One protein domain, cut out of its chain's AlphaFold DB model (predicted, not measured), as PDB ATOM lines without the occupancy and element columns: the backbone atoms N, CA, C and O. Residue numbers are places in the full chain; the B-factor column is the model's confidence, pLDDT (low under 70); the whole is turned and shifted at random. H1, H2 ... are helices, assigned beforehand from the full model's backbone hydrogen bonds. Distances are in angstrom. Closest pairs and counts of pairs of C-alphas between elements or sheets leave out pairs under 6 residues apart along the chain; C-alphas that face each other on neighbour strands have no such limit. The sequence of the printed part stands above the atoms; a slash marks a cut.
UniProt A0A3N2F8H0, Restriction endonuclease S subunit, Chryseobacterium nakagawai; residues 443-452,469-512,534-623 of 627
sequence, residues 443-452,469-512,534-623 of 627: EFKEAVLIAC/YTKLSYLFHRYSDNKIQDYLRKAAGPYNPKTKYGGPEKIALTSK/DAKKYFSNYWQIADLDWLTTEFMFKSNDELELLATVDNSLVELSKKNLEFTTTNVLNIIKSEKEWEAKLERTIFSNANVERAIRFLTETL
ATOM      1  N   GLU A 443      45.295  27.057  21.592       86.31
ATOM      2  CA  GLU A 443      44.068  26.901  20.831       86.31
ATOM      3  C   GLU A 443      43.841  25.454  20.381       86.31
ATOM      4  O   GLU A 443      42.709  24.977  20.400       86.31
ATOM      5  N   PHE A 444      44.912  24.747  20.005       87.62
ATOM      6  CA  PHE A 444      44.839  23.333  19.647       87.62
ATOM      7  C   PHE A 444      44.548  22.462  20.871       87.62
ATOM      8  O   PHE A 444      43.674  21.600  20.811       87.62
ATOM      9  N   LYS A 445      45.228  22.722  21.997       90.06
ATOM     10  CA  LYS A 445      44.969  22.021  23.267       90.06
ATOM     11  C   LYS A 445      43.498  22.169  23.676       90.06
ATOM     12  O   LYS A 445      42.835  21.182  23.981       90.06
ATOM     13  N   GLU A 446      42.958  23.382  23.585       91.56
ATOM     14  CA  GLU A 446      41.550  23.652  23.889       91.56
ATOM     15  C   GLU A 446      40.593  22.953  22.904       91.56
ATOM     16  O   GLU A 446      39.557  22.431  23.307       91.56
ATOM     17  N   ALA A 447      40.937  22.882  21.613       92.94
ATOM     18  CA  ALA A 447      40.144  22.158  20.616       92.94
ATOM     19  C   ALA A 447      40.034  20.657  20.934       92.94
ATOM     20  O   ALA A 447      38.967  20.059  20.780       92.94
ATOM     21  N   VAL A 448      41.132  20.067  21.409       92.94
ATOM     22  CA  VAL A 448      41.184  18.675  21.871       92.94
ATOM     23  C   VAL A 448      40.293  18.472  23.101       92.94
ATOM     24  O   VAL A 448      39.506  17.528  23.128       92.94
ATOM     25  N   LEU A 449      40.330  19.389  24.075       94.94
ATOM     26  CA  LEU A 449      39.442  19.341  25.241       94.94
ATOM     27  C   LEU A 449      37.959  19.407  24.837       94.94
ATOM     28  O   LEU A 449      37.169  18.580  25.288       94.94
ATOM     29  N   ILE A 450      37.570  20.326  23.942       94.88
ATOM     30  CA  ILE A 450      36.181  20.428  23.449       94.88
ATOM     31  C   ILE A 450      35.726  19.108  22.815       94.88
ATOM     32  O   ILE A 450      34.589  18.680  23.033       94.88
ATOM     33  N   ALA A 451      36.599  18.450  22.050       96.12
ATOM     34  CA  ALA A 451      36.291  17.169  21.431       96.12
ATOM     35  C   ALA A 451      36.042  16.070  22.470       96.12
ATOM     36  O   ALA A 451      35.011  15.401  22.412       96.12
ATOM     37  N   CYS A 452      36.918  15.936  23.468       95.88
ATOM     38  CA  CYS A 452      36.744  14.953  24.538       95.88
ATOM     39  C   CYS A 452      35.522  15.246  25.423       95.88
ATOM     40  O   CYS A 452      34.812  14.324  25.815       95.88
ATOM     41  N   TYR A 469      29.432  23.100  27.388       91.19
ATOM     42  CA  TYR A 469      30.865  22.792  27.247       91.19
ATOM     43  C   TYR A 469      31.751  23.905  27.814       91.19
ATOM     44  O   TYR A 469      32.796  23.616  28.378       91.19
ATOM     45  N   THR A 470      31.332  25.172  27.725       91.94
ATOM     46  CA  THR A 470      32.118  26.289  28.276       91.94
ATOM     47  C   THR A 470      32.228  26.242  29.801       91.94
ATOM     48  O   THR A 470      33.264  26.624  30.340       91.94
ATOM     49  N   LYS A 471      31.198  25.751  30.507       94.06
ATOM     50  CA  LYS A 471      31.255  25.543  31.967       94.06
ATOM     51  C   LYS A 471      32.036  24.304  32.344       94.06
ATOM     52  O   LYS A 471      32.804  24.352  33.295       94.06
ATOM     53  N   LEU A 472      31.874  23.235  31.574       94.31
ATOM     54  CA  LEU A 472      32.658  22.022  31.756       94.31
ATOM     55  C   LEU A 472      34.151  22.288  31.524       94.31
ATOM     56  O   LEU A 472      34.944  21.866  32.349       94.31
ATOM     57  N   SER A 473      34.530  23.057  30.496       94.19
ATOM     58  CA  SER A 473      35.929  23.445  30.260       94.19
ATOM     59  C   SER A 473      36.485  24.292  31.414       94.19
ATOM     60  O   SER A 473      37.557  24.002  31.935       94.19
ATOM     61  N   TYR A 474      35.717  25.271  31.913       94.88
ATOM     62  CA  TYR A 474      36.114  26.049  33.095       94.88
ATOM     63  C   TYR A 474      36.379  25.165  34.324       94.88
ATOM     64  O   TYR A 474      37.442  25.257  34.934       94.88
ATOM     65  N   LEU A 475      35.415  24.309  34.683       93.75
ATOM     66  CA  LEU A 475      35.507  23.425  35.849       93.75
ATOM     67  C   LEU A 475      36.608  22.374  35.679       93.75
ATOM     68  O   LEU A 475      37.294  22.042  36.641       93.75
ATOM     69  N   PHE A 476      36.818  21.903  34.450       94.56
ATOM     70  CA  PHE A 476      37.921  21.021  34.102       94.56
ATOM     71  C   PHE A 476      39.264  21.684  34.402       94.56
ATOM     72  O   PHE A 476      40.046  21.130  35.164       94.56
ATOM     73  N   HIS A 477      39.506  22.894  33.891       92.62
ATOM     74  CA  HIS A 477      40.744  23.629  34.165       92.62
ATOM     75  C   HIS A 477      40.917  23.984  35.637       92.62
ATOM     76  O   HIS A 477      42.033  23.976  36.141       92.62
ATOM     77  N   ARG A 478      39.832  24.271  36.364       92.19
ATOM     78  CA  ARG A 478      39.900  24.470  37.820       92.19
ATOM     79  C   ARG A 478      40.456  23.257  38.553       92.19
ATOM     80  O   ARG A 478      41.217  23.435  39.499       92.19
ATOM     81  N   TYR A 479      40.081  22.061  38.119       90.50
ATOM     82  CA  TYR A 479      40.512  20.812  38.733       90.50
ATOM     83  C   TYR A 479      41.886  20.346  38.245       90.50
ATOM     84  O   TYR A 479      42.735  20.002  39.060       90.50
ATOM     85  N   SER A 480      42.113  20.349  36.930       85.94
ATOM     86  CA  SER A 480      43.258  19.672  36.314       85.94
ATOM     87  C   SER A 480      44.561  20.467  36.399       85.94
ATOM     88  O   SER A 480      45.610  19.907  36.713       85.94
ATOM     89  N   ASP A 481      44.525  21.770  36.105       85.62
ATOM     90  CA  ASP A 481      45.743  22.578  35.947       85.62
ATOM     91  C   ASP A 481      45.687  23.975  36.582       85.62
ATOM     92  O   ASP A 481      46.684  24.700  36.569       85.62
ATOM     93  N   ASN A 482      44.546  24.348  37.158       85.50
ATOM     94  CA  ASN A 482      44.247  25.658  37.731       85.50
ATOM     95  C   ASN A 482      44.501  26.846  36.766       85.50
ATOM     96  O   ASN A 482      44.739  27.975  37.203       85.50
ATOM     97  N   LYS A 483      44.444  26.637  35.440       85.00
ATOM     98  CA  LYS A 483      44.733  27.678  34.429       85.00
ATOM     99  C   LYS A 483      43.478  28.404  33.959       85.00
ATOM    100  O   LYS A 483      43.054  28.284  32.810       85.00
ATOM    101  N   ILE A 484      42.895  29.215  34.836       86.12
ATOM    102  CA  ILE A 484      41.650  29.946  34.539       86.12
ATOM    103  C   ILE A 484      41.824  31.431  34.187       86.12
ATOM    104  O   ILE A 484      40.830  32.148  34.093       86.12
ATOM    105  N   GLN A 485      43.047  31.928  33.966       82.75
ATOM    106  CA  GLN A 485      43.271  33.370  33.754       82.75
ATOM    107  C   GLN A 485      42.553  33.972  32.529       82.75
ATOM    108  O   GLN A 485      42.293  35.172  32.506       82.75
ATOM    109  N   ASP A 486      42.206  33.167  31.520       83.50
ATOM    110  CA  ASP A 486      41.512  33.638  30.309       83.50
ATOM    111  C   ASP A 486      39.981  33.567  30.408       83.50
ATOM    112  O   ASP A 486      39.279  33.926  29.459       83.50
ATOM    113  N   TYR A 487      39.443  33.089  31.533       88.88
ATOM    114  CA  TYR A 487      38.006  32.983  31.751       88.88
ATOM    115  C   TYR A 487      37.459  34.294  32.309       88.88
ATOM    116  O   TYR A 487      37.661  34.636  33.472       88.88
ATOM    117  N   LEU A 488      36.731  35.027  31.467       86.81
ATOM    118  CA  LEU A 488      36.154  36.316  31.829       86.81
ATOM    119  C   LEU A 488      34.790  36.143  32.499       86.81
ATOM    120  O   LEU A 488      33.996  35.278  32.114       86.81
ATOM    121  N   ARG A 489      34.489  37.022  33.458       88.31
ATOM    122  CA  ARG A 489      33.176  37.122  34.102       88.31
ATOM    123  C   ARG A 489      32.170  37.702  33.125       88.31
ATOM    124  O   ARG A 489      32.209  38.886  32.809       88.31
ATOM    125  N   LYS A 490      31.304  36.837  32.602       86.56
ATOM    126  CA  LYS A 490      30.277  37.209  31.628       86.56
ATOM    127  C   LYS A 490      28.881  36.855  32.105       86.56
ATOM    128  O   LYS A 490      28.752  35.999  32.979       86.56
ATOM    129  N   ALA A 491      27.843  37.441  31.506       80.75
ATOM    130  CA  ALA A 491      26.442  37.239  31.915       80.75
ATOM    131  C   ALA A 491      26.050  35.765  32.157       80.75
ATOM    132  O   ALA A 491      25.415  35.436  33.154       80.75
ATOM    133  N   ALA A 492      26.522  34.843  31.313       74.94
ATOM    134  CA  ALA A 492      26.265  33.406  31.447       74.94
ATOM    135  C   ALA A 492      27.222  32.670  32.415       74.94
ATOM    136  O   ALA A 492      27.308  31.450  32.361       74.94
ATOM    137  N   GLY A 493      27.991  33.366  33.259       82.25
ATOM    138  CA  GLY A 493      29.061  32.828  34.123       82.25
ATOM    139  C   GLY A 493      30.449  32.880  33.457       82.25
ATOM    140  O   GLY A 493      30.541  33.316  32.307       82.25
ATOM    141  N   PRO A 494      31.521  32.391  34.107       84.44
ATOM    142  CA  PRO A 494      32.879  32.485  33.567       84.44
ATOM    143  C   PRO A 494      33.013  31.695  32.258       84.44
ATOM    144  O   PRO A 494      32.588  30.540  32.185       84.44
ATOM    145  N   TYR A 495      33.525  32.325  31.200       81.75
ATOM    146  CA  TYR A 495      33.863  31.656  29.938       81.75
ATOM    147  C   TYR A 495      35.000  32.389  29.218       81.75
ATOM    148  O   TYR A 495      35.147  33.602  29.360       81.75
ATOM    149  N   ASN A 496      35.785  31.661  28.423       83.81
ATOM    150  CA  ASN A 496      36.851  32.226  27.599       83.81
ATOM    151  C   ASN A 496      36.313  32.620  26.201       83.81
ATOM    152  O   ASN A 496      35.942  31.745  25.412       83.81
ATOM    153  N   PRO A 497      36.255  33.917  25.829       76.25
ATOM    154  CA  PRO A 497      35.745  34.329  24.517       76.25
ATOM    155  C   PRO A 497      36.628  33.914  23.340       76.25
ATOM    156  O   PRO A 497      36.124  33.765  22.221       76.25
ATOM    157  N   LYS A 498      37.927  33.687  23.579       75.69
ATOM    158  CA  LYS A 498      38.852  33.192  22.554       75.69
ATOM    159  C   LYS A 498      38.521  31.762  22.134       75.69
ATOM    160  O   LYS A 498      38.903  31.366  21.047       75.69
ATOM    161  N   THR A 499      37.737  31.006  22.895       73.19
ATOM    162  CA  THR A 499      37.305  29.667  22.471       73.19
ATOM    163  C   THR A 499      36.403  29.717  21.231       73.19
ATOM    164  O   THR A 499      36.522  28.878  20.339       73.19
ATOM    165  N   LYS A 500      35.569  30.763  21.125       65.19
ATOM    166  CA  LYS A 500      34.694  31.014  19.969       65.19
ATOM    167  C   LYS A 500      35.394  31.811  18.862       65.19
ATOM    168  O   LYS A 500      35.297  31.445  17.697       65.19
ATOM    169  N   TYR A 501      36.081  32.904  19.211       56.25
ATOM    170  CA  TYR A 501      36.677  33.832  18.229       56.25
ATOM    171  C   TYR A 501      38.160  33.569  17.930       56.25
ATOM    172  O   TYR A 501      38.655  33.959  16.880       56.25
ATOM    173  N   GLY A 502      38.868  32.917  18.847       55.75
ATOM    174  CA  GLY A 502      40.305  32.641  18.786       55.75
ATOM    175  C   GLY A 502      40.664  31.283  18.184       55.75
ATOM    176  O   GLY A 502      41.835  30.937  18.171       55.75
ATOM    177  N   GLY A 503      39.695  30.518  17.668       78.06
ATOM    178  CA  GLY A 503      39.973  29.346  16.831       78.06
ATOM    179  C   GLY A 503      39.746  27.936  17.403       78.06
ATOM    180  O   GLY A 503      39.518  27.075  16.562       78.06
ATOM    181  N   PRO A 504      39.716  27.636  18.722       88.94
ATOM    182  CA  PRO A 504      39.583  26.256  19.222       88.94
ATOM    183  C   PRO A 504      38.376  25.484  18.688       88.94
ATOM    184  O   PRO A 504      38.519  24.374  18.184       88.94
ATOM    185  N   GLU A 505      37.186  26.090  18.729       91.50
ATOM    186  CA  GLU A 505      35.963  25.476  18.198       91.50
ATOM    187  C   GLU A 505      36.085  25.220  16.684       91.50
ATOM    188  O   GLU A 505      35.755  24.142  16.192       91.50
ATOM    189  N   LYS A 506      36.655  26.185  15.948       88.25
ATOM    190  CA  LYS A 506      36.917  26.062  14.508       88.25
ATOM    191  C   LYS A 506      37.938  24.965  14.211       88.25
ATOM    192  O   LYS A 506      37.760  24.244  13.234       88.25
ATOM    193  N   ILE A 507      38.982  24.826  15.028       87.75
ATOM    194  CA  ILE A 507      39.988  23.765  14.912       87.75
ATOM    195  C   ILE A 507      39.320  22.409  15.143       87.75
ATOM    196  O   ILE A 507      39.478  21.527  14.312       87.75
ATOM    197  N   ALA A 508      38.513  22.252  16.195       91.81
ATOM    198  CA  ALA A 508      37.824  20.993  16.480       91.81
ATOM    199  C   ALA A 508      36.874  20.566  15.342       91.81
ATOM    200  O   ALA A 508      36.838  19.388  14.977       91.81
ATOM    201  N   LEU A 509      36.156  21.526  14.745       91.25
ATOM    202  CA  LEU A 509      35.291  21.305  13.579       91.25
ATOM    203  C   LEU A 509      36.098  20.989  12.306       91.25
ATOM    204  O   LEU A 509      35.815  20.014  11.615       91.25
ATOM    205  N   THR A 510      37.131  21.782  11.998       89.00
ATOM    206  CA  THR A 510      37.941  21.633  10.769       89.00
ATOM    207  C   THR A 510      38.775  20.351  10.796       89.00
ATOM    208  O   THR A 510      38.894  19.665   9.783       89.00
ATOM    209  N   SER A 511      39.301  19.986  11.967       87.81
ATOM    210  CA  SER A 511      40.012  18.727  12.205       87.81
ATOM    211  C   SER A 511      39.084  17.515  12.277       87.81
ATOM    212  O   SER A 511      39.576  16.398  12.418       87.81
ATOM    213  N   LYS A 512      37.761  17.706  12.154       93.31
ATOM    214  CA  LYS A 512      36.745  16.641  12.166       93.31
ATOM    215  C   LYS A 512      36.754  15.811  13.454       93.31
ATOM    216  O   LYS A 512      36.456  14.618  13.435       93.31
ATOM    217  N   ASP A 534      41.575  10.428  17.328       76.94
ATOM    218  CA  ASP A 534      42.805  11.222  17.245       76.94
ATOM    219  C   ASP A 534      42.835  12.288  18.346       76.94
ATOM    220  O   ASP A 534      43.848  12.455  19.024       76.94
ATOM    221  N   ALA A 535      41.710  12.968  18.594       82.88
ATOM    222  CA  ALA A 535      41.606  13.931  19.690       82.88
ATOM    223  C   ALA A 535      41.815  13.265  21.060       82.88
ATOM    224  O   ALA A 535      42.550  13.805  21.883       82.88
ATOM    225  N   LYS A 536      41.266  12.064  21.290       84.25
ATOM    226  CA  LYS A 536      41.504  11.295  22.528       84.25
ATOM    227  C   LYS A 536      42.980  10.950  22.729       84.25
ATOM    228  O   LYS A 536      43.481  11.067  23.843       84.25
ATOM    229  N   LYS A 537      43.698  10.589  21.659       75.38
ATOM    230  CA  LYS A 537      45.153  10.367  21.718       75.38
ATOM    231  C   LYS A 537      45.903  11.646  22.076       75.38
ATOM    232  O   LYS A 537      46.784  11.618  22.928       75.38
ATOM    233  N   TYR A 538      45.538  12.776  21.462       79.69
ATOM    234  CA  TYR A 538      46.153  14.063  21.789       79.69
ATOM    235  C   TYR A 538      45.841  14.522  23.214       79.69
ATOM    236  O   TYR A 538      46.696  15.144  23.836       79.69
ATOM    237  N   PHE A 539      44.659  14.209  23.744       82.94
ATOM    238  CA  PHE A 539      44.245  14.616  25.084       82.94
ATOM    239  C   PHE A 539      45.223  14.123  26.154       82.94
ATOM    240  O   PHE A 539      45.679  14.918  26.976       82.94
ATOM    241  N   SER A 540      45.633  12.856  26.063       76.81
ATOM    242  CA  SER A 540      46.598  12.230  26.977       76.81
ATOM    243  C   SER A 540      47.993  12.869  26.946       76.81
ATOM    244  O   SER A 540      48.780  12.665  27.868       76.81
ATOM    245  N   ASN A 541      48.310  13.670  25.920       74.94
ATOM    246  CA  ASN A 541      49.560  14.434  25.862       74.94
ATOM    247  C   ASN A 541      49.509  15.722  26.701       74.94
ATOM    248  O   ASN A 541      50.555  16.324  26.955       74.94
ATOM    249  N   TYR A 542      48.314  16.184  27.087       79.12
ATOM    250  CA  TYR A 542      48.110  17.474  27.752       79.12
ATOM    251  C   TYR A 542      47.501  17.343  29.151       79.12
ATOM    252  O   TYR A 542      47.920  18.083  30.040       79.12
ATOM    253  N   TRP A 543      46.564  16.410  29.350       85.25
ATOM    254  CA  TRP A 543      45.858  16.191  30.616       85.25
ATOM    255  C   TRP A 543      45.654  14.700  30.908       85.25
ATOM    256  O   TRP A 543      45.792  13.855  30.023       85.25
ATOM    257  N   GLN A 544      45.324  14.366  32.157       79.94
ATOM    258  CA  GLN A 544      45.085  12.982  32.560       79.94
ATOM    259  C   GLN A 544      43.638  12.585  32.260       79.94
ATOM    260  O   GLN A 544      42.708  13.358  32.476       79.94
ATOM    261  N   ILE A 545      43.417  11.344  31.820       77.50
ATOM    262  CA  ILE A 545      42.054  10.822  31.597       77.50
ATOM    263  C   ILE A 545      41.235  10.849  32.901       77.50
ATOM    264  O   ILE A 545      40.039  11.129  32.861       77.50
ATOM    265  N   ALA A 546      41.892  10.664  34.052       79.50
ATOM    266  CA  ALA A 546      41.268  10.771  35.369       79.50
ATOM    267  C   ALA A 546      40.599  12.140  35.616       79.50
ATOM    268  O   ALA A 546      39.562  12.194  36.273       79.50
ATOM    269  N   ASP A 547      41.124  13.227  35.034       88.25
ATOM    270  CA  ASP A 547      40.540  14.570  35.154       88.25
ATOM    271  C   ASP A 547      39.192  14.656  34.412       88.25
ATOM    272  O   ASP A 547      38.238  15.280  34.882       88.25
ATOM    273  N   LEU A 548      39.081  13.987  33.255       88.56
ATOM    274  CA  LEU A 548      37.814  13.851  32.528       88.56
ATOM    275  C   LEU A 548      36.846  12.917  33.246       88.56
ATOM    276  O   LEU A 548      35.642  13.179  33.233       88.56
ATOM    277  N   ASP A 549      37.337  11.833  33.845       85.44
ATOM    278  CA  ASP A 549      36.505  10.897  34.604       85.44
ATOM    279  C   ASP A 549      35.891  11.578  35.826       85.44
ATOM    280  O   ASP A 549      34.682  11.481  36.022       85.44
ATOM    281  N   TRP A 550      36.682  12.351  36.576       92.75
ATOM    282  CA  TRP A 550      36.187  13.203  37.656       92.75
ATOM    283  C   TRP A 550      35.099  14.159  37.160       92.75
ATOM    284  O   TRP A 550      33.987  14.170  37.690       92.75
ATOM    285  N   LEU A 551      35.377  14.909  36.087       93.62
ATOM    286  CA  LEU A 551      34.418  15.872  35.548       93.62
ATOM    287  C   LEU A 551      33.113  15.178  35.122       93.62
ATOM    288  O   LEU A 551      32.015  15.698  35.315       93.62
ATOM    289  N   THR A 552      33.229  13.988  34.538       89.06
ATOM    290  CA  THR A 552      32.085  13.176  34.124       89.06
ATOM    291  C   THR A 552      31.268  12.742  35.342       89.06
ATOM    292  O   THR A 552      30.065  13.000  35.382       89.06
ATOM    293  N   THR A 553      31.907  12.148  36.352       86.75
ATOM    294  CA  THR A 553      31.247  11.655  37.571       86.75
ATOM    295  C   THR A 553      30.506  12.765  38.313       86.75
ATOM    296  O   THR A 553      29.344  12.589  38.678       86.75
ATOM    297  N   GLU A 554      31.129  13.931  38.477       88.94
ATOM    298  CA  GLU A 554      30.559  15.019  39.277       88.94
ATOM    299  C   GLU A 554      29.480  15.829  38.535       88.94
ATOM    300  O   GLU A 554      28.514  16.316  39.137       88.94
ATOM    301  N   PHE A 555      29.614  15.986  37.210       91.81
ATOM    302  CA  PHE A 555      28.847  16.987  36.457       91.81
ATOM    303  C   PHE A 555      27.945  16.433  35.343       91.81
ATOM    304  O   PHE A 555      27.152  17.203  34.789       91.81
ATOM    305  N   MET A 556      27.987  15.130  35.018       89.19
ATOM    306  CA  MET A 556      27.201  14.532  33.918       89.19
ATOM    307  C   MET A 556      25.708  14.860  33.999       89.19
ATOM    308  O   MET A 556      25.122  15.281  32.999       89.19
ATOM    309  N   PHE A 557      25.116  14.750  35.188       86.50
ATOM    310  CA  PHE A 557      23.675  14.926  35.398       86.50
ATOM    311  C   PHE A 557      23.269  16.327  35.871       86.50
ATOM    312  O   PHE A 557      22.085  16.578  36.085       86.50
ATOM    313  N   LYS A 558      24.216  17.264  36.014       90.56
ATOM    314  CA  LYS A 558      23.907  18.647  36.409       90.56
ATOM    315  C   LYS A 558      23.266  19.401  35.251       90.56
ATOM    316  O   LYS A 558      23.741  19.317  34.117       90.56
ATOM    317  N   SER A 559      22.218  20.170  35.514       90.81
ATOM    318  CA  SER A 559      21.584  21.046  34.526       90.81
ATOM    319  C   SER A 559      22.502  22.208  34.114       90.81
ATOM    320  O   SER A 559      23.487  22.525  34.779       90.81
ATOM    321  N   ASN A 560      22.183  22.883  33.003       90.31
ATOM    322  CA  ASN A 560      22.971  24.038  32.547       90.31
ATOM    323  C   ASN A 560      22.955  25.204  33.547       90.31
ATOM    324  O   ASN A 560      23.907  25.982  33.580       90.31
ATOM    325  N   ASP A 561      21.890  25.331  34.335       91.19
ATOM    326  CA  ASP A 561      21.762  26.384  35.340       91.19
ATOM    327  C   ASP A 561      22.522  26.036  36.624       91.19
ATOM    328  O   ASP A 561      23.144  26.918  37.210       91.19
ATOM    329  N   GLU A 562      22.577  24.755  37.005       93.00
ATOM    330  CA  GLU A 562      23.456  24.290  38.085       93.00
ATOM    331  C   GLU A 562      24.936  24.451  37.727       93.00
ATOM    332  O   GLU A 562      25.708  24.942  38.544       93.00
ATOM    333  N   LEU A 563      25.342  24.100  36.502       93.94
ATOM    334  CA  LEU A 563      26.723  24.314  36.048       93.94
ATOM    335  C   LEU A 563      27.101  25.796  36.039       93.94
ATOM    336  O   LEU A 563      28.229  26.162  36.362       93.94
ATOM    337  N   GLU A 564      26.157  26.659  35.665       94.56
ATOM    338  CA  GLU A 564      26.353  28.101  35.709       94.56
ATOM    339  C   GLU A 564      26.489  28.618  37.147       94.56
ATOM    340  O   GLU A 564      27.379  29.434  37.399       94.56
ATOM    341  N   LEU A 565      25.652  28.142  38.074       95.12
ATOM    342  CA  LEU A 565      25.760  28.444  39.503       95.12
ATOM    343  C   LEU A 565      27.133  28.025  40.036       95.12
ATOM    344  O   LEU A 565      27.857  28.860  40.567       95.12
ATOM    345  N   LEU A 566      27.516  26.764  39.826       95.88
ATOM    346  CA  LEU A 566      28.764  26.180  40.322       95.88
ATOM    347  C   LEU A 566      29.993  26.919  39.790       95.88
ATOM    348  O   LEU A 566      30.849  27.325  40.568       95.88
ATOM    349  N   ALA A 567      30.053  27.178  38.484       95.19
ATOM    350  CA  ALA A 567      31.169  27.912  37.897       95.19
ATOM    351  C   ALA A 567      31.248  29.367  38.402       95.19
ATOM    352  O   ALA A 567      32.336  29.897  38.608       95.19
ATOM    353  N   THR A 568      30.102  30.027  38.615       95.06
ATOM    354  CA  THR A 568      30.056  31.409  39.133       95.06
ATOM    355  C   THR A 568      30.485  31.471  40.605       95.06
ATOM    356  O   THR A 568      31.241  32.364  40.988       95.06
ATOM    357  N   VAL A 569      30.037  30.513  41.423       95.56
ATOM    358  CA  VAL A 569      30.414  30.421  42.841       95.56
ATOM    359  C   VAL A 569      31.894  30.075  42.978       95.56
ATOM    360  O   VAL A 569      32.586  30.801  43.680       95.56
ATOM    361  N   ASP A 570      32.418  29.071  42.262       96.00
ATOM    362  CA  ASP A 570      33.854  28.735  42.297       96.00
ATOM    363  C   ASP A 570      34.718  29.947  41.926       96.00
ATOM    364  O   ASP A 570      35.653  30.287  42.646       96.00
ATOM    365  N   ASN A 571      34.365  30.677  40.864       95.12
ATOM    366  CA  ASN A 571      35.126  31.861  40.476       95.12
ATOM    367  C   ASN A 571      35.116  32.963  41.552       95.12
ATOM    368  O   ASN A 571      36.097  33.692  41.703       95.12
ATOM    369  N   SER A 572      34.015  33.080  42.298       94.12
ATOM    370  CA  SER A 572      33.907  34.001  43.434       94.12
ATOM    371  C   SER A 572      34.756  33.519  44.614       94.12
ATOM    372  O   SER A 572      35.467  34.314  45.217       94.12
ATOM    373  N   LEU A 573      34.762  32.213  44.902       93.81
ATOM    374  CA  LEU A 573      35.603  31.600  45.938       93.81
ATOM    375  C   LEU A 573      37.100  31.770  45.642       93.81
ATOM    376  O   LEU A 573      37.866  32.098  46.545       93.81
ATOM    377  N   VAL A 574      37.517  31.639  44.378       91.19
ATOM    378  CA  VAL A 574      38.899  31.918  43.953       91.19
ATOM    379  C   VAL A 574      39.292  33.369  44.256       91.19
ATOM    380  O   VAL A 574      40.416  33.633  44.675       91.19
ATOM    381  N   GLU A 575      38.388  34.331  44.066       90.31
ATOM    382  CA  GLU A 575      38.672  35.725  44.413       90.31
ATOM    383  C   GLU A 575      38.687  35.966  45.928       90.31
ATOM    384  O   GLU A 575      39.550  36.702  46.408       90.31
ATOM    385  N   LEU A 576      37.785  35.337  46.689       91.75
ATOM    386  CA  LEU A 576      37.812  35.405  48.154       91.75
ATOM    387  C   LEU A 576      39.117  34.840  48.713       91.75
ATOM    388  O   LEU A 576      39.718  35.474  49.573       91.75
ATOM    389  N   SER A 577      39.587  33.716  48.169       89.31
ATOM    390  CA  SER A 577      40.879  33.106  48.506       89.31
ATOM    391  C   SER A 577      42.028  34.089  48.265       89.31
ATOM    392  O   SER A 577      42.791  34.375  49.183       89.31
ATOM    393  N   LYS A 578      42.080  34.738  47.093       87.62
ATOM    394  CA  LYS A 578      43.092  35.774  46.792       87.62
ATOM    395  C   LYS A 578      43.044  36.977  47.735       87.62
ATOM    396  O   LYS A 578      44.062  37.628  47.946       87.62
ATOM    397  N   LYS A 579      41.863  37.304  48.263       88.06
ATOM    398  CA  LYS A 579      41.646  38.395  49.224       88.06
ATOM    399  C   LYS A 579      41.772  37.940  50.685       88.06
ATOM    400  O   LYS A 579      41.599  38.772  51.570       88.06
ATOM    401  N   ASN A 580      42.066  36.661  50.930       87.75
ATOM    402  CA  ASN A 580      42.099  36.027  52.248       87.75
ATOM    403  C   ASN A 580      40.814  36.269  53.071       87.75
ATOM    404  O   ASN A 580      40.855  36.623  54.249       87.75
ATOM    405  N   LEU A 581      39.657  36.141  52.414       88.81
ATOM    406  CA  LEU A 581      38.329  36.307  53.006       88.81
ATOM    407  C   LEU A 581      37.626  34.957  53.177       88.81
ATOM    408  O   LEU A 581      37.778  34.050  52.359       88.81
ATOM    409  N   GLU A 582      36.788  34.846  54.209       89.69
ATOM    410  CA  GLU A 582      36.032  33.623  54.485       89.69
ATOM    411  C   GLU A 582      35.010  33.286  53.390       89.69
ATOM    412  O   GLU A 582      34.339  34.160  52.827       89.69
ATOM    413  N   PHE A 583      34.830  31.988  53.142       93.19
ATOM    414  CA  PHE A 583      33.896  31.446  52.155       93.19
ATOM    415  C   PHE A 583      32.468  31.388  52.700       93.19
ATOM    416  O   PHE A 583      31.918  30.321  52.962       93.19
ATOM    417  N   THR A 584      31.858  32.557  52.881       92.69
ATOM    418  CA  THR A 584      30.468  32.683  53.333       92.69
ATOM    419  C   THR A 584      29.538  33.033  52.175       92.69
ATOM    420  O   THR A 584      29.937  33.689  51.207       92.69
ATOM    421  N   THR A 585      28.263  32.648  52.289       93.19
ATOM    422  CA  THR A 585      27.213  33.004  51.319       93.19
ATOM    423  C   THR A 585      27.160  34.514  51.083       93.19
ATOM    424  O   THR A 585      27.106  34.959  49.941       93.19
ATOM    425  N   THR A 586      27.263  35.311  52.150       93.00
ATOM    426  CA  THR A 586      27.289  36.777  52.082       93.00
ATOM    427  C   THR A 586      28.459  37.292  51.242       93.00
ATOM    428  O   THR A 586      28.262  38.128  50.363       93.00
ATOM    429  N   ASN A 587      29.669  36.774  51.466       93.06
ATOM    430  CA  ASN A 587      30.865  37.213  50.747       93.06
ATOM    431  C   ASN A 587      30.812  36.853  49.257       93.06
ATOM    432  O   ASN A 587      31.156  37.680  48.411       93.06
ATOM    433  N   VAL A 588      30.323  35.656  48.925       93.62
ATOM    434  CA  VAL A 588      30.123  35.235  47.529       93.62
ATOM    435  C   VAL A 588      29.090  36.121  46.831       93.62
ATOM    436  O   VAL A 588      29.344  36.613  45.733       93.62
ATOM    437  N   LEU A 589      27.946  36.383  47.470       92.62
ATOM    438  CA  LEU A 589      26.908  37.247  46.900       92.62
ATOM    439  C   LEU A 589      27.389  38.691  46.719       92.62
ATOM    440  O   LEU A 589      27.031  39.324  45.729       92.62
ATOM    441  N   ASN A 590      28.238  39.194  47.617       92.44
ATOM    442  CA  ASN A 590      28.849  40.516  47.481       92.44
ATOM    443  C   ASN A 590      29.766  40.603  46.254       92.44
ATOM    444  O   ASN A 590      29.703  41.601  45.536       92.44
ATOM    445  N   ILE A 591      30.560  39.563  45.967       92.25
ATOM    446  CA  ILE A 591      31.353  39.502  44.729       92.25
ATOM    447  C   ILE A 591      30.435  39.524  43.510       92.25
ATOM    448  O   ILE A 591      30.613  40.365  42.630       92.25
ATOM    449  N   ILE A 592      29.421  38.652  43.481       91.56
ATOM    450  CA  ILE A 592      28.468  38.566  42.366       91.56
ATOM    451  C   ILE A 592      27.775  39.916  42.135       91.56
ATOM    452  O   ILE A 592      27.638  40.341  40.992       91.56
ATOM    453  N   LYS A 593      27.390  40.614  43.210       92.00
ATOM    454  CA  LYS A 593      26.767  41.941  43.156       92.00
ATOM    455  C   LYS A 593      27.718  43.028  42.654       92.00
ATOM    456  O   LYS A 593      27.289  43.933  41.953       92.00
ATOM    457  N   SER A 594      28.996  42.959  43.027       89.25
ATOM    458  CA  SER A 594      30.003  43.951  42.624       89.25
ATOM    459  C   SER A 594      30.396  43.861  41.144       89.25
ATOM    460  O   SER A 594      30.953  44.806  40.588       89.25
ATOM    461  N   GLU A 595      30.082  42.742  40.493       90.50
ATOM    462  CA  GLU A 595      30.406  42.471  39.099       90.50
ATOM    463  C   GLU A 595      29.248  42.855  38.170       90.50
ATOM    464  O   GLU A 595      28.208  42.198  38.136       90.50
ATOM    465  N   LYS A 596      29.450  43.891  37.346       88.75
ATOM    466  CA  LYS A 596      28.417  44.464  36.458       88.75
ATOM    467  C   LYS A 596      27.745  43.436  35.540       88.75
ATOM    468  O   LYS A 596      26.558  43.542  35.252       88.75
ATOM    469  N   GLU A 597      28.491  42.448  35.046       88.81
ATOM    470  CA  GLU A 597      27.928  41.398  34.185       88.81
ATOM    471  C   GLU A 597      27.193  40.297  34.968       88.81
ATOM    472  O   GLU A 597      26.508  39.475  34.362       88.81
ATOM    473  N   TRP A 598      27.330  40.240  36.293       90.75
ATOM    474  CA  TRP A 598      26.762  39.196  37.150       90.75
ATOM    475  C   TRP A 598      25.648  39.676  38.072       90.75
ATOM    476  O   TRP A 598      24.896  38.831  38.547       90.75
ATOM    477  N   GLU A 599      25.479  40.982  38.264       88.44
ATOM    478  CA  GLU A 599      24.442  41.562  39.123       88.44
ATOM    479  C   GLU A 599      23.042  40.981  38.844       88.44
ATOM    480  O   GLU A 599      22.377  40.486  39.754       88.44
ATOM    481  N   ALA A 600      22.647  40.894  37.567       88.81
ATOM    482  CA  ALA A 600      21.356  40.336  37.147       88.81
ATOM    483  C   ALA A 600      21.165  38.842  37.493       88.81
ATOM    484  O   ALA A 600      20.048  38.326  37.469       88.81
ATOM    485  N   LYS A 601      22.233  38.103  37.833       88.81
ATOM    486  CA  LYS A 601      22.116  36.703  38.280       88.81
ATOM    487  C   LYS A 601      21.405  36.594  39.624       88.81
ATOM    488  O   LYS A 601      20.769  35.570  39.858       88.81
ATOM    489  N   LEU A 602      21.487  37.623  40.469       88.50
ATOM    490  CA  LEU A 602      20.862  37.650  41.794       88.50
ATOM    491  C   LEU A 602      19.329  37.651  41.728       88.50
ATOM    492  O   LEU A 602      18.674  37.254  42.686       88.50
ATOM    493  N   GLU A 603      18.754  38.025  40.583       88.94
ATOM    494  CA  GLU A 603      17.309  37.967  40.332       88.94
ATOM    495  C   GLU A 603      16.826  36.545  39.994       88.94
ATOM    496  O   GLU A 603      15.629  36.257  40.014       88.94
ATOM    497  N   ARG A 604      17.746  35.620  39.686       91.38
ATOM    498  CA  ARG A 604      17.411  34.235  39.340       91.38
ATOM    499  C   ARG A 604      17.327  33.378  40.595       91.38
ATOM    500  O   ARG A 604      18.273  33.295  41.373       91.38
ATOM    501  N   THR A 605      16.251  32.602  40.711       90.12
ATOM    502  CA  THR A 605      16.007  31.675  41.834       90.12
ATOM    503  C   THR A 605      17.151  30.682  42.078       90.12
ATOM    504  O   THR A 605      17.408  30.292  43.221       90.12
ATOM    505  N   ILE A 606      17.886  30.301  41.026       91.12
ATOM    506  CA  ILE A 606      19.038  29.397  41.128       91.12
ATOM    507  C   ILE A 606      20.190  29.988  41.964       91.12
ATOM    508  O   ILE A 606      20.902  29.215  42.593       91.12
ATOM    509  N   PHE A 607      20.316  31.317  42.073       92.31
ATOM    510  CA  PHE A 607      21.329  32.023  42.878       92.31
ATOM    511  C   PHE A 607      20.837  32.430  44.281       92.31
ATOM    512  O   PHE A 607      21.417  33.307  44.916       92.31
ATOM    513  N   SER A 608      19.782  31.791  44.795       92.31
ATOM    514  CA  SER A 608      19.327  32.000  46.179       92.31
ATOM    515  C   SER A 608      20.404  31.651  47.219       92.31
ATOM    516  O   SER A 608      21.258  30.795  46.976       92.31
ATOM    517  N   ASN A 609      20.313  32.246  48.417       91.69
ATOM    518  CA  ASN A 609      21.249  32.001  49.525       91.69
ATOM    519  C   ASN A 609      21.477  30.505  49.791       91.69
ATOM    520  O   ASN A 609      22.618  30.064  49.892       91.69
ATOM    521  N   ALA A 610      20.401  29.711  49.830       91.88
ATOM    522  CA  ALA A 610      20.474  28.272  50.086       91.88
ATOM    523  C   ALA A 610      21.177  27.486  48.962       91.88
ATOM    524  O   ALA A 610      21.814  26.463  49.211       91.88
ATOM    525  N   ASN A 611      21.061  27.930  47.708       93.75
ATOM    526  CA  ASN A 611      21.750  27.293  46.584       93.75
ATOM    527  C   ASN A 611      23.226  27.671  46.545       93.75
ATOM    528  O   ASN A 611      24.062  26.807  46.292       93.75
ATOM    529  N   VAL A 612      23.543  28.936  46.829       94.50
ATOM    530  CA  VAL A 612      24.926  29.407  46.931       94.50
ATOM    531  C   VAL A 612      25.642  28.694  48.073       94.50
ATOM    532  O   VAL A 612      26.731  28.184  47.859       94.50
ATOM    533  N   GLU A 613      25.016  28.549  49.240       94.06
ATOM    534  CA  GLU A 613      25.598  27.810  50.366       94.06
ATOM    535  C   GLU A 613      25.883  26.340  50.018       94.06
ATOM    536  O   GLU A 613      26.973  25.827  50.282       94.06
ATOM    537  N   ARG A 614      24.932  25.660  49.361       93.06
ATOM    538  CA  ARG A 614      25.134  24.284  48.879       93.06
ATOM    539  C   ARG A 614      26.254  24.191  47.850       93.06
ATOM    540  O   ARG A 614      27.038  23.247  47.900       93.06
ATOM    541  N   ALA A 615      26.339  25.160  46.942       94.50
ATOM    542  CA  ALA A 615      27.409  25.231  45.958       94.50
ATOM    543  C   ALA A 615      28.771  25.454  46.629       94.50
ATOM    544  O   ALA A 615      29.716  24.768  46.262       94.50
ATOM    545  N   ILE A 616      28.866  26.336  47.632       94.44
ATOM    546  CA  ILE A 616      30.099  26.550  48.405       94.44
ATOM    547  C   ILE A 616      30.559  25.229  49.016       94.44
ATOM    548  O   ILE A 616      31.684  24.818  48.759       94.44
ATOM    549  N   ARG A 617      29.676  24.537  49.753       92.12
ATOM    550  CA  ARG A 617      30.012  23.269  50.417       92.12
ATOM    551  C   ARG A 617      30.531  22.230  49.427       92.12
ATOM    552  O   ARG A 617      31.630  21.716  49.609       92.12
ATOM    553  N   PHE A 618      29.771  21.995  48.358       92.06
ATOM    554  CA  PHE A 618      30.159  21.068  47.299       92.06
ATOM    555  C   PHE A 618      31.529  21.438  46.719       92.06
ATOM    556  O   PHE A 618      32.445  20.628  46.713       92.06
ATOM    557  N   LEU A 619      31.724  22.693  46.317       92.31
ATOM    558  CA  LEU A 619      32.964  23.118  45.675       92.31
ATOM    559  C   LEU A 619      34.174  23.058  46.611       92.31
ATOM    560  O   LEU A 619      35.262  22.754  46.138       92.31
ATOM    561  N   THR A 620      34.017  23.321  47.910       89.38
ATOM    562  CA  THR A 620      35.112  23.191  48.888       89.38
ATOM    563  C   THR A 620      35.501  21.745  49.183       89.38
ATOM    564  O   THR A 620      36.628  21.499  49.599       89.38
ATOM    565  N   GLU A 621      34.589  20.794  48.970       87.19
ATOM    566  CA  GLU A 621      34.867  19.359  49.083       87.19
ATOM    567  C   GLU A 621      35.509  18.810  47.799       87.19
ATOM    568  O   GLU A 621      36.331  17.897  47.859       87.19
ATOM    569  N   THR A 622      35.161  19.376  46.636       81.75
ATOM    570  CA  THR A 622      35.584  18.856  45.327       81.75
ATOM    571  C   THR A 622      36.801  19.572  44.720       81.75
ATOM    572  O   THR A 622      37.531  18.968  43.935       81.75
ATOM    573  N   LEU A 623      37.043  20.847  45.043       86.00
ATOM    574  CA  LEU A 623      38.115  21.669  44.462       86.00
ATOM    575  C   LEU A 623      39.049  22.236  45.534       86.00
ATOM    576  O   LEU A 623      38.642  22.546  46.651       86.00
TER     577      LEU A 623
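This is residues 443 to 452, 469 to 512 and 534 to 623 of the 627 residues of the protein "Restriction endonuclease S subunit" of Chryseobacterium nakagawai (UniProt A0A3N2F8H0). What shape do these atoms make? The model is an elongated body of crossed helices in two groups, H1, H4 and H5 with short H3 at one end, and H7, H8 and H10 with short H9 at the other. H2 lies between the groups, with H6 packed on it, and an unnamed stretch, residues 481 to 497, runs through the middle region. What is it made of? The printed part has 144 residues with ten named helices, H1 to H10 in order along the chain, and no named strand; its class is all helix. It is compact, with a radius of gyration of the C-alphas of 15.6 A, and spans 46 by 29 by 29 A.

Where do the first helices run? H1 is residues 443 to 452, from C-alpha 443 at (44.068, 26.901, 20.831), and H2 is residues 469 to 480, 15.7 A long. H3 is residues 498 to 501, H4 residues 504 to 510 and H5 residues 534 to 539. Where do the others run? H6 is residues 545 to 555, 15.4 A, and H7, the longest, is residues 560 to 578, 27.3 A. H8 is residues 585 to 594 and H9 residues 599 to 603. H10 is residues 609 to 622, 19.9 A, ending with C-alpha 622 at (35.584, 18.856, 45.327).

What touches H1? H4 touches it with the C-alphas of Ala 447 and Pro 504 closest, 4.4 A apart, and H5 with those of Val 448 and Ala 535, 5.2 A. H3 and H4 only just touch, with 3 pairs of C-alphas within 8 A, only at the corner, closest at Thr 499 and Glu 505, 6.1 A. What touches H2? H6 does, opposite ways at a steep tilt of 57 degrees, the C-alphas of Ser 480 and Asp 547 closest at 5.9 A. Residues 471 to 475 of H2 touch residues 563 to 567 of H7, those of Lys 471 and Leu 563 closest at 6.2 A. H1 only just touches it, with 3 pairs within 8 A, closest at Ile 450 and Tyr 469, 6.9 A. What lies beyond? H8 touches H7, about perpendicular at 86 degrees, closest at Ser 572 and Val 588, 5.7 A; H10 touches H7 at Leu 566 and Ala 615, 5.9 A; and H9 touches H8 at Lys 593 and Glu 599, 4.7 A. How do the helix backbones read? Every O i to N i+4 pair is within hydrogen-bond range in H1, H2, H4, H5, H6, H7, H8 and H10; in H9 it is 0 of 1, beside 2 of 2 O i to N i+3 pairs, and H3 is too short for such a pair.

How far does it reach? The two C-alphas farthest apart, those of Asp 534 and Thr 586, are 45.9 A apart. Where is it cut, and which link is long? Residues 453 to 468 and 513 to 533 are not printed, with C-alpha gaps of 10.2 A and 9.6 A across the cuts. H2 to H3 is a long link of 17 residues. Where is confidence low? Residues 500 to 502 are under 70, with a mean pLDDT of the printed part of 88.4.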